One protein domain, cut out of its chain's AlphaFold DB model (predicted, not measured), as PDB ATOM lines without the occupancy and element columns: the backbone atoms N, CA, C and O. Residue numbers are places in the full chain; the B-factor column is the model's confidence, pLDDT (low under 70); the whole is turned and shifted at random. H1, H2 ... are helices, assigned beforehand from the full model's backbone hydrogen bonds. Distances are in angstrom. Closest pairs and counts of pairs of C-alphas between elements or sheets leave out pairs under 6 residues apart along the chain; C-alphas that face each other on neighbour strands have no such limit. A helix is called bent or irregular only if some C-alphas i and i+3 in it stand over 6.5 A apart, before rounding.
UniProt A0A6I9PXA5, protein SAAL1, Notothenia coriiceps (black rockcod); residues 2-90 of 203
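This is residues 2 to 90 of the 203 residues of the protein "protein SAAL1" of Notothenia coriiceps (black rockcod) (UniProt A0A6I9PXA5). Three longer helices, H2, H4 and H6, gather as a loosely crossed bundle, with H6 touching both of the others along the long axis of the domain. The short helix H3 lies across one end of this group, the short helix H5 is at the other end, where residues 57 to 62 stick out, and the short H1 is off to one side by the first residues of H2. The printed part has 89 residues with six named helices, H1 to H6 in order along the chain, and no named strand, and its class is all helix. The whole is compact, with a radius of gyration of the C-alphas of 13.3 A, and only just elongated, with spans of 37 by 25 by 22 A.

H1, residues 2 to 7, begins at C-alpha 2 at (223.361, 210.143, 164.923). H2 follows at residues 9 to 24, 22.9 A from first to last C-alpha. H3 takes residues 26 to 33, 10.4 A long. H4, residues 39 to 54, begins at (237.083, 202.704, 157.824) and is 20.6 A long; it is neither bent nor irregular, but only just: C-alphas 51 and 54 are 6.3 A apart. H5 is residues 61 to 66. H6, residues 68 to 87, is 29.9 A long and ends at C-alpha 87 at (244.689, 203.717, 152.526); it has a kink of 29 degrees near residue 81 and is irregular, with C-alphas 83 and 86 7.7 A apart.

H2 touches H6 at a steep tilt of 41 degrees, the same way, the closest C-alphas being those of Gln 20 and Val 77, 5.2 A apart. H4 touches H6 at a shallow tilt of 33 degrees, only just short of steep, opposite ways; the closest C-alphas, of Val 46 and Ala 74, are 6.3 A apart. H2 and H4 are near each other. H3 touches residues 80 to 87 of H6 alone, about perpendicular, only just, at 72 degrees, with the closest C-alphas, of Ala 33 and Cys 84, 5.6 A apart. H3 touches H2 and H4 only at the corner. H1 and H2 only just touch, only at the corner, with 3 pairs of C-alphas within 8 A, the closest those of Val 4 and Leu 12 at 6.4 A. H5 and H4 are close but not clearly touching, their closest C-alphas, of Leu 64 and Leu 54, 7.4 A apart; H5 and H6 meet only through their link. In H2, H3 and H5 every O i to N i+4 pair is within hydrogen-bond range; in H1 it is 1 of 2, in H4 11 of 12 and in H6 13 of 16.

The two C-alphas farthest apart, those of Asp 36 and Val 62, are 39.2 A apart. The printed part has no cut and no long link; the link from H4 to H5, of 6 residues, is short, and the other four are tight. Residues 57 to 62 stand free. Mean pLDDT of the printed part is 86.4, and it is under 70 in residues 2 to 8 and 89 to 90.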
ATOM      1  N   LYS A   2     223.860 209.262 163.830       45.66
ATOM      2  CA  LYS A   2     223.361 210.143 164.923       45.66
ATOM      3  C   LYS A   2     222.329 209.484 165.858       45.66
ATOM      4  O   LYS A   2     222.240 209.847 167.018       45.66
ATOM      5  N   GLN A   3     221.590 208.499 165.354       47.31
ATOM      6  CA  GLN A   3     220.509 207.828 166.075       47.31
ATOM      7  C   GLN A   3     220.991 206.855 167.173       47.31
ATOM      8  O   GLN A   3     220.333 206.725 168.198       47.31
ATOM      9  N   VAL A   4     222.178 206.246 167.024       50.03
ATOM     10  CA  VAL A   4     222.766 205.367 168.062       50.03
ATOM     11  C   VAL A   4     223.228 206.187 169.274       50.03
ATOM     12  O   VAL A   4     223.110 205.719 170.401       50.03
ATOM     13  N   ARG A   5     223.662 207.439 169.052       52.69
ATOM     14  CA  ARG A   5     224.054 208.383 170.118       52.69
ATOM     15  C   ARG A   5     222.881 208.772 171.030       52.69
ATOM     16  O   ARG A   5     223.098 209.071 172.194       52.69
ATOM     17  N   SER A   6     221.642 208.758 170.521       51.22
ATOM     18  CA  SER A   6     220.457 209.239 171.249       51.22
ATOM     19  C   SER A   6     219.600 208.155 171.913       51.22
ATOM     20  O   SER A   6     218.775 208.495 172.756       51.22
ATOM     21  N   GLU A   7     219.724 206.880 171.523       55.75
ATOM     22  CA  GLU A   7     218.720 205.858 171.878       55.75
ATOM     23  C   GLU A   7     219.121 204.913 173.033       55.75
ATOM     24  O   GLU A   7     218.222 204.434 173.722       55.75
ATOM     25  N   SER A   8     220.413 204.650 173.306       69.06
ATOM     26  CA  SER A   8     220.838 203.847 174.478       69.06
ATOM     27  C   SER A   8     222.370 203.812 174.684       69.06
ATOM     28  O   SER A   8     223.067 203.305 173.802       69.06
ATOM     29  N   PRO A   9     222.910 204.223 175.853       70.75
ATOM     30  CA  PRO A   9     224.330 204.051 176.203       70.75
ATOM     31  C   PRO A   9     224.804 202.592 176.113       70.75
ATOM     32  O   PRO A   9     225.883 202.314 175.598       70.75
ATOM     33  N   ASN A  10     223.948 201.645 176.508       79.56
ATOM     34  CA  ASN A  10     224.242 200.213 176.401       79.56
ATOM     35  C   ASN A  10     224.328 199.764 174.933       79.56
ATOM     36  O   ASN A  10     225.101 198.875 174.592       79.56
ATOM     37  N   GLY A  11     223.532 200.377 174.050       84.38
ATOM     38  CA  GLY A  11     223.597 200.113 172.612       84.38
ATOM     39  C   GLY A  11     224.913 200.588 171.997       84.38
ATOM     40  O   GLY A  11     225.482 199.890 171.159       84.38
ATOM     41  N   LEU A  12     225.415 201.743 172.445       87.12
ATOM     42  CA  LEU A  12     226.704 202.279 172.017       87.12
ATOM     43  C   LEU A  12     227.870 201.385 172.461       87.12
ATOM     44  O   LEU A  12     228.733 201.082 171.642       87.12
ATOM     45  N   GLU A  13     227.868 200.921 173.713       88.06
ATOM     46  CA  GLU A  13     228.897 200.004 174.226       88.06
ATOM     47  C   GLU A  13     228.925 198.687 173.436       88.06
ATOM     48  O   GLU A  13     229.972 198.268 172.953       88.06
ATOM     49  N   VAL A  14     227.768 198.057 173.197       91.06
ATOM     50  CA  VAL A  14     227.705 196.823 172.392       91.06
ATOM     51  C   VAL A  14     228.225 197.054 170.969       91.06
ATOM     52  O   VAL A  14     228.940 196.213 170.422       91.06
ATOM     53  N   TYR A  15     227.889 198.196 170.367       92.38
ATOM     54  CA  TYR A  15     228.346 198.546 169.026       92.38
ATOM     55  C   TYR A  15     229.866 198.756 168.964       92.38
ATOM     56  O   TYR A  15     230.525 198.202 168.083       92.38
ATOM     57  N   LEU A  16     230.435 199.510 169.908       94.94
ATOM     58  CA  LEU A  16     231.877 199.750 169.985       94.94
ATOM     59  C   LEU A  16     232.650 198.470 170.299       94.94
ATOM     60  O   LEU A  16     233.695 198.235 169.700       94.94
ATOM     61  N   HIS A  17     232.111 197.602 171.154       94.88
ATOM     62  CA  HIS A  17     232.699 196.294 171.401       94.88
ATOM     63  C   HIS A  17     232.727 195.425 170.135       94.88
ATOM     64  O   HIS A  17     233.742 194.800 169.834       94.88
ATOM     65  N   ALA A  18     231.649 195.415 169.346       95.81
ATOM     66  CA  ALA A  18     231.627 194.687 168.080       95.81
ATOM     67  C   ALA A  18     232.666 195.234 167.086       95.81
ATOM     68  O   ALA A  18     233.377 194.457 166.449       95.81
ATOM     69  N   LEU A  19     232.796 196.562 166.983       96.81
ATOM     70  CA  LEU A  19     233.831 197.194 166.162       96.81
ATOM     71  C   LEU A  19     235.237 196.826 166.642       96.81
ATOM     72  O   LEU A  19     236.071 196.460 165.820       96.81
ATOM     73  N   GLN A  20     235.481 196.854 167.954       96.38
ATOM     74  CA  GLN A  20     236.752 196.443 168.545       96.38
ATOM     75  C   GLN A  20     237.104 195.013 168.114       96.38
ATOM     76  O   GLN A  20     238.190 194.789 167.583       96.38
ATOM     77  N   LEU A  21     236.183 194.056 168.267       96.88
ATOM     78  CA  LEU A  21     236.409 192.668 167.849       96.88
ATOM     79  C   LEU A  21     236.745 192.573 166.353       96.88
ATOM     80  O   LEU A  21     237.702 191.895 165.979       96.88
ATOM     81  N   LEU A  22     236.024 193.301 165.497       96.38
ATOM     82  CA  LEU A  22     236.303 193.329 164.059       96.38
ATOM     83  C   LEU A  22     237.680 193.928 163.740       96.38
ATOM     84  O   LEU A  22     238.354 193.439 162.842       96.38
ATOM     85  N   THR A  23     238.133 194.941 164.480       95.56
ATOM     86  CA  THR A  23     239.474 195.519 164.282       95.56
ATOM     87  C   THR A  23     240.616 194.609 164.743       95.56
ATOM     88  O   THR A  23     241.760 194.850 164.369       95.56
ATOM     89  N   THR A  24     240.329 193.560 165.525       94.38
ATOM     90  CA  THR A  24     241.350 192.611 166.020       94.38
ATOM     91  C   THR A  24     241.587 191.400 165.121       94.38
ATOM     92  O   THR A  24     242.546 190.668 165.348       94.38
ATOM     93  N   ILE A  25     240.734 191.173 164.118       95.38
ATOM     94  CA  ILE A  25     240.896 190.080 163.150       95.38
ATOM     95  C   ILE A  25     241.400 190.620 161.811       95.38
ATOM     96  O   ILE A  25     241.015 191.715 161.394       95.38
ATOM     97  N   ASP A  26     242.229 189.835 161.121       93.62
ATOM     98  CA  ASP A  26     242.890 190.256 159.882       93.62
ATOM     99  C   ASP A  26     241.877 190.637 158.794       93.62
ATOM    100  O   ASP A  26     241.997 191.689 158.168       93.62
ATOM    101  N   GLU A  27     240.829 189.836 158.599       94.81
ATOM    102  CA  GLU A  27     239.802 190.107 157.589       94.81
ATOM    103  C   GLU A  27     239.001 191.375 157.911       94.81
ATOM    104  O   GLU A  27     238.618 192.138 157.017       94.81
ATOM    105  N   GLY A  28     238.750 191.621 159.197       93.62
ATOM    106  CA  GLY A  28     238.010 192.787 159.655       93.62
ATOM    107  C   GLY A  28     238.813 194.071 159.472       93.62
ATOM    108  O   GLY A  28     238.312 195.016 158.859       93.62
ATOM    109  N   ILE A  29     240.081 194.100 159.900       93.94
ATOM    110  CA  ILE A  29     240.933 195.280 159.701       93.94
ATOM    111  C   ILE A  29     241.233 195.532 158.219       93.94
ATOM    112  O   ILE A  29     241.227 196.686 157.795       93.94
ATOM    113  N   GLN A  30     241.400 194.484 157.403       93.00
ATOM    114  CA  GLN A  30     241.528 194.622 155.946       93.00
ATOM    115  C   GLN A  30     240.271 195.237 155.323       93.00
ATOM    116  O   GLN A  30     240.375 196.083 154.436       93.00
ATOM    117  N   THR A  31     239.087 194.864 155.816       94.00
ATOM    118  CA  THR A  31     237.821 195.458 155.366       94.00
ATOM    119  C   THR A  31     237.762 196.948 155.700       94.00
ATOM    120  O   THR A  31     237.361 197.739 154.851       94.00
ATOM    121  N   PHE A  32     238.184 197.353 156.904       93.56
ATOM    122  CA  PHE A  32     238.246 198.771 157.274       93.56
ATOM    123  C   PHE A  32     239.303 199.551 156.490       93.56
ATOM    124  O   PHE A  32     239.055 200.703 156.148       93.56
ATOM    125  N   ALA A  33     240.450 198.930 156.207       91.06
ATOM    126  CA  ALA A  33     241.556 199.553 155.490       91.06
ATOM    127  C   ALA A  33     241.285 199.732 153.989       91.06
ATOM    128  O   ALA A  33     241.905 200.587 153.364       91.06
ATOM    129  N   ALA A  34     240.370 198.953 153.405       90.81
ATOM    130  CA  ALA A  34     240.049 199.050 151.987       90.81
ATOM    131  C   ALA A  34     239.661 200.497 151.589       90.81
ATOM    132  O   ALA A  34     238.907 201.133 152.326       90.81
ATOM    133  N   PRO A  35     240.093 201.008 150.416       86.88
ATOM    134  CA  PRO A  35     239.821 202.392 150.001       86.88
ATOM    135  C   PRO A  35     238.332 202.774 149.983       86.88
ATOM    136  O   PRO A  35     237.972 203.875 150.386       86.88
ATOM    137  N   ASP A  36     237.468 201.840 149.570       87.75
ATOM    138  CA  ASP A  36     236.002 201.988 149.571       87.75
ATOM    139  C   ASP A  36     235.342 201.299 150.785       87.75
ATOM    140  O   ASP A  36     234.133 201.050 150.814       87.75
ATOM    141  N   GLY A  37     236.153 200.925 151.775       90.25
ATOM    142  CA  GLY A  37     235.731 200.275 153.003       90.25
ATOM    143  C   GLY A  37     235.079 201.243 153.997       90.25
ATOM    144  O   GLY A  37     235.106 202.464 153.833       90.25
ATOM    145  N   PRO A  38     234.495 200.719 155.087       93.06
ATOM    146  CA  PRO A  38     233.814 201.542 156.081       93.06
ATOM    147  C   PRO A  38     234.766 202.285 157.032       93.06
ATOM    148  O   PRO A  38     234.270 202.999 157.904       93.06
ATOM    149  N   GLY A  39     236.093 202.139 156.899       92.62
ATOM    150  CA  GLY A  39     237.083 202.704 157.824       92.62
ATOM    151  C   GLY A  39     236.851 204.184 158.106       92.62
ATOM    152  O   GLY A  39     236.709 204.568 159.267       92.62
ATOM    153  N   LYS A  40     236.688 204.995 157.050       91.44
ATOM    154  CA  LYS A  40     236.496 206.451 157.173       91.44
ATOM    155  C   LYS A  40     235.277 206.826 157.988       91.44
ATOM    156  O   LYS A  40     235.379 207.598 158.937       91.44
ATOM    157  N   ALA A  41     234.142 206.226 157.654       92.44
ATOM    158  CA  ALA A  41     232.892 206.486 158.350       92.44
ATOM    159  C   ALA A  41     232.959 206.046 159.820       92.44
ATOM    160  O   ALA A  41     232.416 206.727 160.688       92.44
ATOM    161  N   VAL A  42     233.630 204.925 160.113       94.31
ATOM    162  CA  VAL A  42     233.807 204.454 161.492       94.31
ATOM    163  C   VAL A  42     234.746 205.372 162.267       94.31
ATOM    164  O   VAL A  42     234.409 205.756 163.381       94.31
ATOM    165  N   TRP A  43     235.873 205.785 161.688       94.31
ATOM    166  CA  TRP A  43     236.787 206.739 162.318       94.31
ATOM    167  C   TRP A  43     236.106 208.057 162.662       94.31
ATOM    168  O   TRP A  43     236.191 208.493 163.807       94.31
ATOM    169  N   GLU A  44     235.406 208.669 161.705       92.81
ATOM    170  CA  GLU A  44     234.668 209.917 161.925       92.81
ATOM    171  C   GLU A  44     233.618 209.731 163.028       92.81
ATOM    172  O   GLU A  44     233.537 210.524 163.965       92.81
ATOM    173  N   PHE A  45     232.863 208.629 162.978       93.06
ATOM    174  CA  PHE A  45     231.853 208.327 163.984       93.06
ATOM    175  C   PHE A  45     232.431 208.162 165.392       93.06
ATOM    176  O   PHE A  45     231.889 208.756 166.327       93.06
ATOM    177  N   VAL A  46     233.481 207.351 165.556       94.69
ATOM    178  CA  VAL A  46     234.076 207.061 166.870       94.69
ATOM    179  C   VAL A  46     234.831 208.282 167.395       94.69
ATOM    180  O   VAL A  46     234.738 208.575 168.586       94.69
ATOM    181  N   SER A  47     235.503 209.039 166.521       93.88
ATOM    182  CA  SER A  47     236.187 210.286 166.893       93.88
ATOM    183  C   SER A  47     235.206 211.292 167.480       93.88
ATOM    184  O   SER A  47     235.443 211.816 168.566       93.88
ATOM    185  N   ASP A  48     234.081 211.515 166.802       91.88
ATOM    186  CA  ASP A  48     233.012 212.376 167.296       91.88
ATOM    187  C   ASP A  48     232.455 211.889 168.640       91.88
ATOM    188  O   ASP A  48     232.282 212.689 169.546       91.88
ATOM    189  N   VAL A  49     232.161 210.589 168.784       91.44
ATOM    190  CA  VAL A  49     231.615 210.038 170.039       91.44
ATOM    191  C   VAL A  49     232.579 210.301 171.196       91.44
ATOM    192  O   VAL A  49     232.179 210.767 172.258       91.44
ATOM    193  N   VAL A  50     233.870 210.054 170.986       92.38
ATOM    194  CA  VAL A  50     234.891 210.275 172.013       92.38
ATOM    195  C   VAL A  50     235.046 211.760 172.358       92.38
ATOM    196  O   VAL A  50     235.166 212.100 173.534       92.38
ATOM    197  N   CYS A  51     235.035 212.647 171.360       91.12
ATOM    198  CA  CYS A  51     235.258 214.081 171.570       91.12
ATOM    199  C   CYS A  51     234.029 214.815 172.120       91.12
ATOM    200  O   CYS A  51     234.173 215.709 172.952       91.12
ATOM    201  N   GLU A  52     232.839 214.455 171.642       88.25
ATOM    202  CA  GLU A  52     231.602 215.196 171.889       88.25
ATOM    203  C   GLU A  52     230.728 214.544 172.962       88.25
ATOM    204  O   GLU A  52     230.016 215.265 173.651       88.25
ATOM    205  N   ASP A  53     230.780 213.220 173.141       86.06
ATOM    206  CA  ASP A  53     229.866 212.513 174.050       86.06
ATOM    207  C   ASP A  53     230.574 211.928 175.287       86.06
ATOM    208  O   ASP A  53     229.950 211.830 176.346       86.06
ATOM    209  N   LEU A  54     231.850 211.527 175.165       86.69
ATOM    210  CA  LEU A  54     232.527 210.751 176.216       86.69
ATOM    211  C   LEU A  54     233.638 211.478 176.996       86.69
ATOM    212  O   LEU A  54     233.985 211.092 178.112       86.69
ATOM    213  N   CYS A  55     234.294 212.480 176.413       84.50
ATOM    214  CA  CYS A  55     235.420 213.129 177.086       84.50
ATOM    215  C   CYS A  55     235.562 214.596 176.677       84.50
ATOM    216  O   CYS A  55     236.531 215.020 176.031       84.50
ATOM    217  N   GLN A  56     234.576 215.384 177.086       83.75
ATOM    218  CA  GLN A  56     234.537 216.810 176.833       83.75
ATOM    219  C   GLN A  56     235.550 217.572 177.700       83.75
ATOM    220  O   GLN A  56     235.931 217.139 178.791       83.75
ATOM    221  N   PRO A  57     235.971 218.776 177.270       77.31
ATOM    222  CA  PRO A  57     236.898 219.598 178.040       77.31
ATOM    223  C   PRO A  57     236.507 220.004 179.444       77.31
ATOM    224  O   PRO A  57     237.387 220.291 180.255       77.31
ATOM    225  N   THR A  58     235.215 220.026 179.720       79.88
ATOM    226  CA  THR A  58     234.651 220.446 180.997       79.88
ATOM    227  C   THR A  58     234.306 219.279 181.913       79.88
ATOM    228  O   THR A  58     233.827 219.516 183.020       79.88
ATOM    229  N   ASP A  59     234.536 218.040 181.473       83.75
ATOM    230  CA  ASP A  59     234.142 216.864 182.235       83.75
ATOM    231  C   ASP A  59     234.980 216.699 183.504       83.75
ATOM    232  O   ASP A  59     236.197 216.919 183.550       83.75
ATOM    233  N   LEU A  60     234.299 216.293 184.573       82.75
ATOM    234  CA  LEU A  60     234.940 215.952 185.834       82.75
ATOM    235  C   LEU A  60     235.582 214.558 185.734       82.75
ATOM    236  O   LEU A  60     235.052 213.702 185.025       82.75
ATOM    237  N   PRO A  61     236.648 214.264 186.505       80.25
ATOM    238  CA  PRO A  61     237.297 212.948 186.493       80.25
ATOM    239  C   PRO A  61     236.340 211.760 186.697       80.25
ATOM    240  O   PRO A  61     236.559 210.685 186.143       80.25
ATOM    241  N   VAL A  62     235.257 211.953 187.463       81.31
ATOM    242  CA  VAL A  62     234.229 210.926 187.706       81.31
ATOM    243  C   VAL A  62     233.492 210.498 186.431       81.31
ATOM    244  O   VAL A  62     233.152 209.330 186.298       81.31
ATOM    245  N   VAL A  63     233.319 211.393 185.454       82.00
ATOM    246  CA  VAL A  63     232.648 211.069 184.182       82.00
ATOM    247  C   VAL A  63     233.473 210.046 183.398       82.00
ATOM    248  O   VAL A  63     232.947 209.048 182.912       82.00
ATOM    249  N   LEU A  64     234.794 210.231 183.362       81.31
ATOM    250  CA  LEU A  64     235.705 209.296 182.703       81.31
ATOM    251  C   LEU A  64     235.760 207.936 183.416       81.31
ATOM    252  O   LEU A  64     235.890 206.904 182.762       81.31
ATOM    253  N   GLN A  65     235.619 207.923 184.745       83.56
ATOM    254  CA  GLN A  65     235.502 206.687 185.528       83.56
ATOM    255  C   GLN A  65     234.245 205.894 185.165       83.56
ATOM    256  O   GLN A  65     234.311 204.676 185.005       83.56
ATOM    257  N   GLU A  66     233.112 206.577 185.009       86.06
ATOM    258  CA  GLU A  66     231.834 205.954 184.656       86.06
ATOM    259  C   GLU A  66     231.829 205.405 183.222       86.06
ATOM    260  O   GLU A  66     231.183 204.396 182.951       86.06
ATOM    261  N   GLN A  67     232.587 206.024 182.315       87.50
ATOM    262  CA  GLN A  67     232.600 205.678 180.890       87.50
ATOM    263  C   GLN A  67     233.812 204.849 180.445       87.50
ATOM    264  O   GLN A  67     233.976 204.566 179.255       87.50
ATOM    265  N   LYS A  68     234.673 204.433 181.380       88.75
ATOM    266  CA  LYS A  68     235.946 203.756 181.084       88.75
ATOM    267  C   LYS A  68     235.808 202.524 180.185       88.75
ATOM    268  O   LYS A  68     236.664 202.323 179.331       88.75
ATOM    269  N   SER A  69     234.750 201.718 180.323       90.12
ATOM    270  CA  SER A  69     234.560 200.521 179.486       90.12
ATOM    271  C   SER A  69     234.319 200.885 178.018       90.12
ATOM    272  O   SER A  69     234.931 200.299 177.124       90.12
ATOM    273  N   ILE A  70     233.498 201.908 177.783       92.44
ATOM    274  CA  ILE A  70     233.184 202.446 176.457       92.44
ATOM    275  C   ILE A  70     234.431 203.098 175.849       92.44
ATOM    276  O   ILE A  70     234.753 202.860 174.685       92.44
ATOM    277  N   LEU A  71     235.175 203.869 176.648       93.94
ATOM    278  CA  LEU A  71     236.423 204.501 176.220       93.94
ATOM    279  C   LEU A  71     237.489 203.471 175.832       93.94
ATOM    280  O   LEU A  71     238.136 203.657 174.808       93.94
ATOM    281  N   VAL A  72     237.639 202.367 176.577       95.06
ATOM    282  CA  VAL A  72     238.566 201.276 176.214       95.06
ATOM    283  C   VAL A  72     238.266 200.759 174.808       95.06
ATOM    284  O   VAL A  72     239.167 200.654 173.979       95.06
ATOM    285  N   GLN A  73     236.997 200.470 174.522       95.56
ATOM    286  CA  GLN A  73     236.581 199.945 173.222       95.56
ATOM    287  C   GLN A  73     236.773 200.985 172.113       95.56
ATOM    288  O   GLN A  73     237.332 200.672 171.063       95.56
ATOM    289  N   ALA A  74     236.356 202.231 172.351       96.50
ATOM    290  CA  ALA A  74     236.482 203.311 171.379       96.50
ATOM    291  C   ALA A  74     237.946 203.606 171.029       96.50
ATOM    292  O   ALA A  74     238.289 203.703 169.851       96.50
ATOM    293  N   PHE A  75     238.823 203.700 172.031       97.00
ATOM    294  CA  PHE A  75     240.245 203.957 171.814       97.00
ATOM    295  C   PHE A  75     240.941 202.783 171.126       97.00
ATOM    296  O   PHE A  75     241.770 203.024 170.254       97.00
ATOM    297  N   ALA A  76     240.574 201.535 171.438       96.88
ATOM    298  CA  ALA A  76     241.103 200.370 170.728       96.88
ATOM    299  C   ALA A  76     240.756 200.413 169.230       96.88
ATOM    300  O   ALA A  76     241.622 200.190 168.383       96.88
ATOM    301  N   VAL A  77     239.507 200.763 168.897       97.12
ATOM    302  CA  VAL A  77     239.065 200.931 167.504       97.12
ATOM    303  C   VAL A  77     239.828 202.067 166.826       97.12
ATOM    304  O   VAL A  77     240.370 201.868 165.742       97.12
ATOM    305  N   LEU A  78     239.907 203.248 167.449       96.31
ATOM    306  CA  LEU A  78     240.620 204.397 166.881       96.31
ATOM    307  C   LEU A  78     242.095 204.078 166.643       96.31
ATOM    308  O   LEU A  78     242.601 204.310 165.552       96.31
ATOM    309  N   GLN A  79     242.773 203.485 167.619       95.44
ATOM    310  CA  GLN A  79     244.171 203.100 167.487       95.44
ATOM    311  C   GLN A  79     244.387 202.129 166.315       95.44
ATOM    312  O   GLN A  79     245.291 202.329 165.499       95.44
ATOM    313  N   ALA A  80     243.551 201.092 166.204       95.00
ATOM    314  CA  ALA A  80     243.644 200.123 165.116       95.00
ATOM    315  C   ALA A  80     243.413 200.781 163.745       95.00
ATOM    316  O   ALA A  80     244.179 200.547 162.809       95.00
ATOM    317  N   LEU A  81     242.401 201.645 163.643       93.94
ATOM    318  CA  LEU A  81     242.088 202.371 162.414       93.94
ATOM    319  C   LEU A  81     243.175 203.382 162.031       93.94
ATOM    320  O   LEU A  81     243.517 203.485 160.855       93.94
ATOM    321  N   TYR A  82     243.773 204.078 163.000       92.50
ATOM    322  CA  TYR A  82     244.866 205.021 162.752       92.50
ATOM    323  C   TYR A  82     246.066 204.336 162.086       92.50
ATOM    324  O   TYR A  82     246.651 204.854 161.133       92.50
ATOM    325  N   ARG A  83     246.400 203.116 162.527       90.31
ATOM    326  CA  ARG A  83     247.511 202.333 161.964       90.31
ATOM    327  C   ARG A  83     247.297 201.952 160.496       90.31
ATOM    328  O   ARG A  83     248.283 201.837 159.770       90.31
ATOM    329  N   CYS A  84     246.051 201.803 160.039       86.69
ATOM    330  CA  CYS A  84     245.726 201.475 158.646       86.69
ATOM    331  C   CYS A  84     245.204 202.664 157.818       86.69
ATOM    332  O   CYS A  84     244.837 202.482 156.656       86.69
ATOM    333  N   GLN A  85     245.198 203.875 158.388       80.69
ATOM    334  CA  GLN A  85     244.569 205.064 157.807       80.69
ATOM    335  C   GLN A  85     245.155 205.481 156.446       80.69
ATOM    336  O   GLN A  85     244.422 206.030 155.630       80.69
ATOM    337  N   GLU A  86     246.422 205.151 156.159       74.25
ATOM    338  CA  GLU A  86     247.132 205.522 154.915       74.25
ATOM    339  C   GLU A  86     246.387 205.143 153.620       74.25
ATOM    340  O   GLU A  86     246.661 205.701 152.561       74.25
ATOM    341  N   GLN A  87     245.447 204.196 153.683       70.50
ATOM    342  CA  GLN A  87     244.689 203.717 152.526       70.50
ATOM    343  C   GLN A  87     243.392 204.507 152.247       70.50
ATOM    344  O   GLN A  87     242.838 204.381 151.157       70.50
ATOM    345  N   TRP A  88     242.902 205.315 153.194       75.50
ATOM    346  CA  TRP A  88     241.590 205.986 153.103       75.50
ATOM    347  C   TRP A  88     241.547 207.404 153.699       75.50
ATOM    348  O   TRP A  88     240.514 208.074 153.595       75.50
ATOM    349  N   CYS A  89     242.636 207.889 154.305       67.06
ATOM    350  CA  CYS A  89     242.762 209.258 154.810       67.06
ATOM    351  C   CYS A  89     244.244 209.635 155.043       67.06
ATOM    352  O   CYS A  89     245.069 208.771 155.340       67.06
ATOM    353  N   ASP A  90     244.602 210.918 154.954       69.88
ATOM    354  CA  ASP A  90     245.965 211.353 155.274       69.88
ATOM    355  C   ASP A  90     246.176 211.355 156.797       69.88
ATOM    356  O   ASP A  90     245.329 211.816 157.562       69.88
TER     357      ASP A  90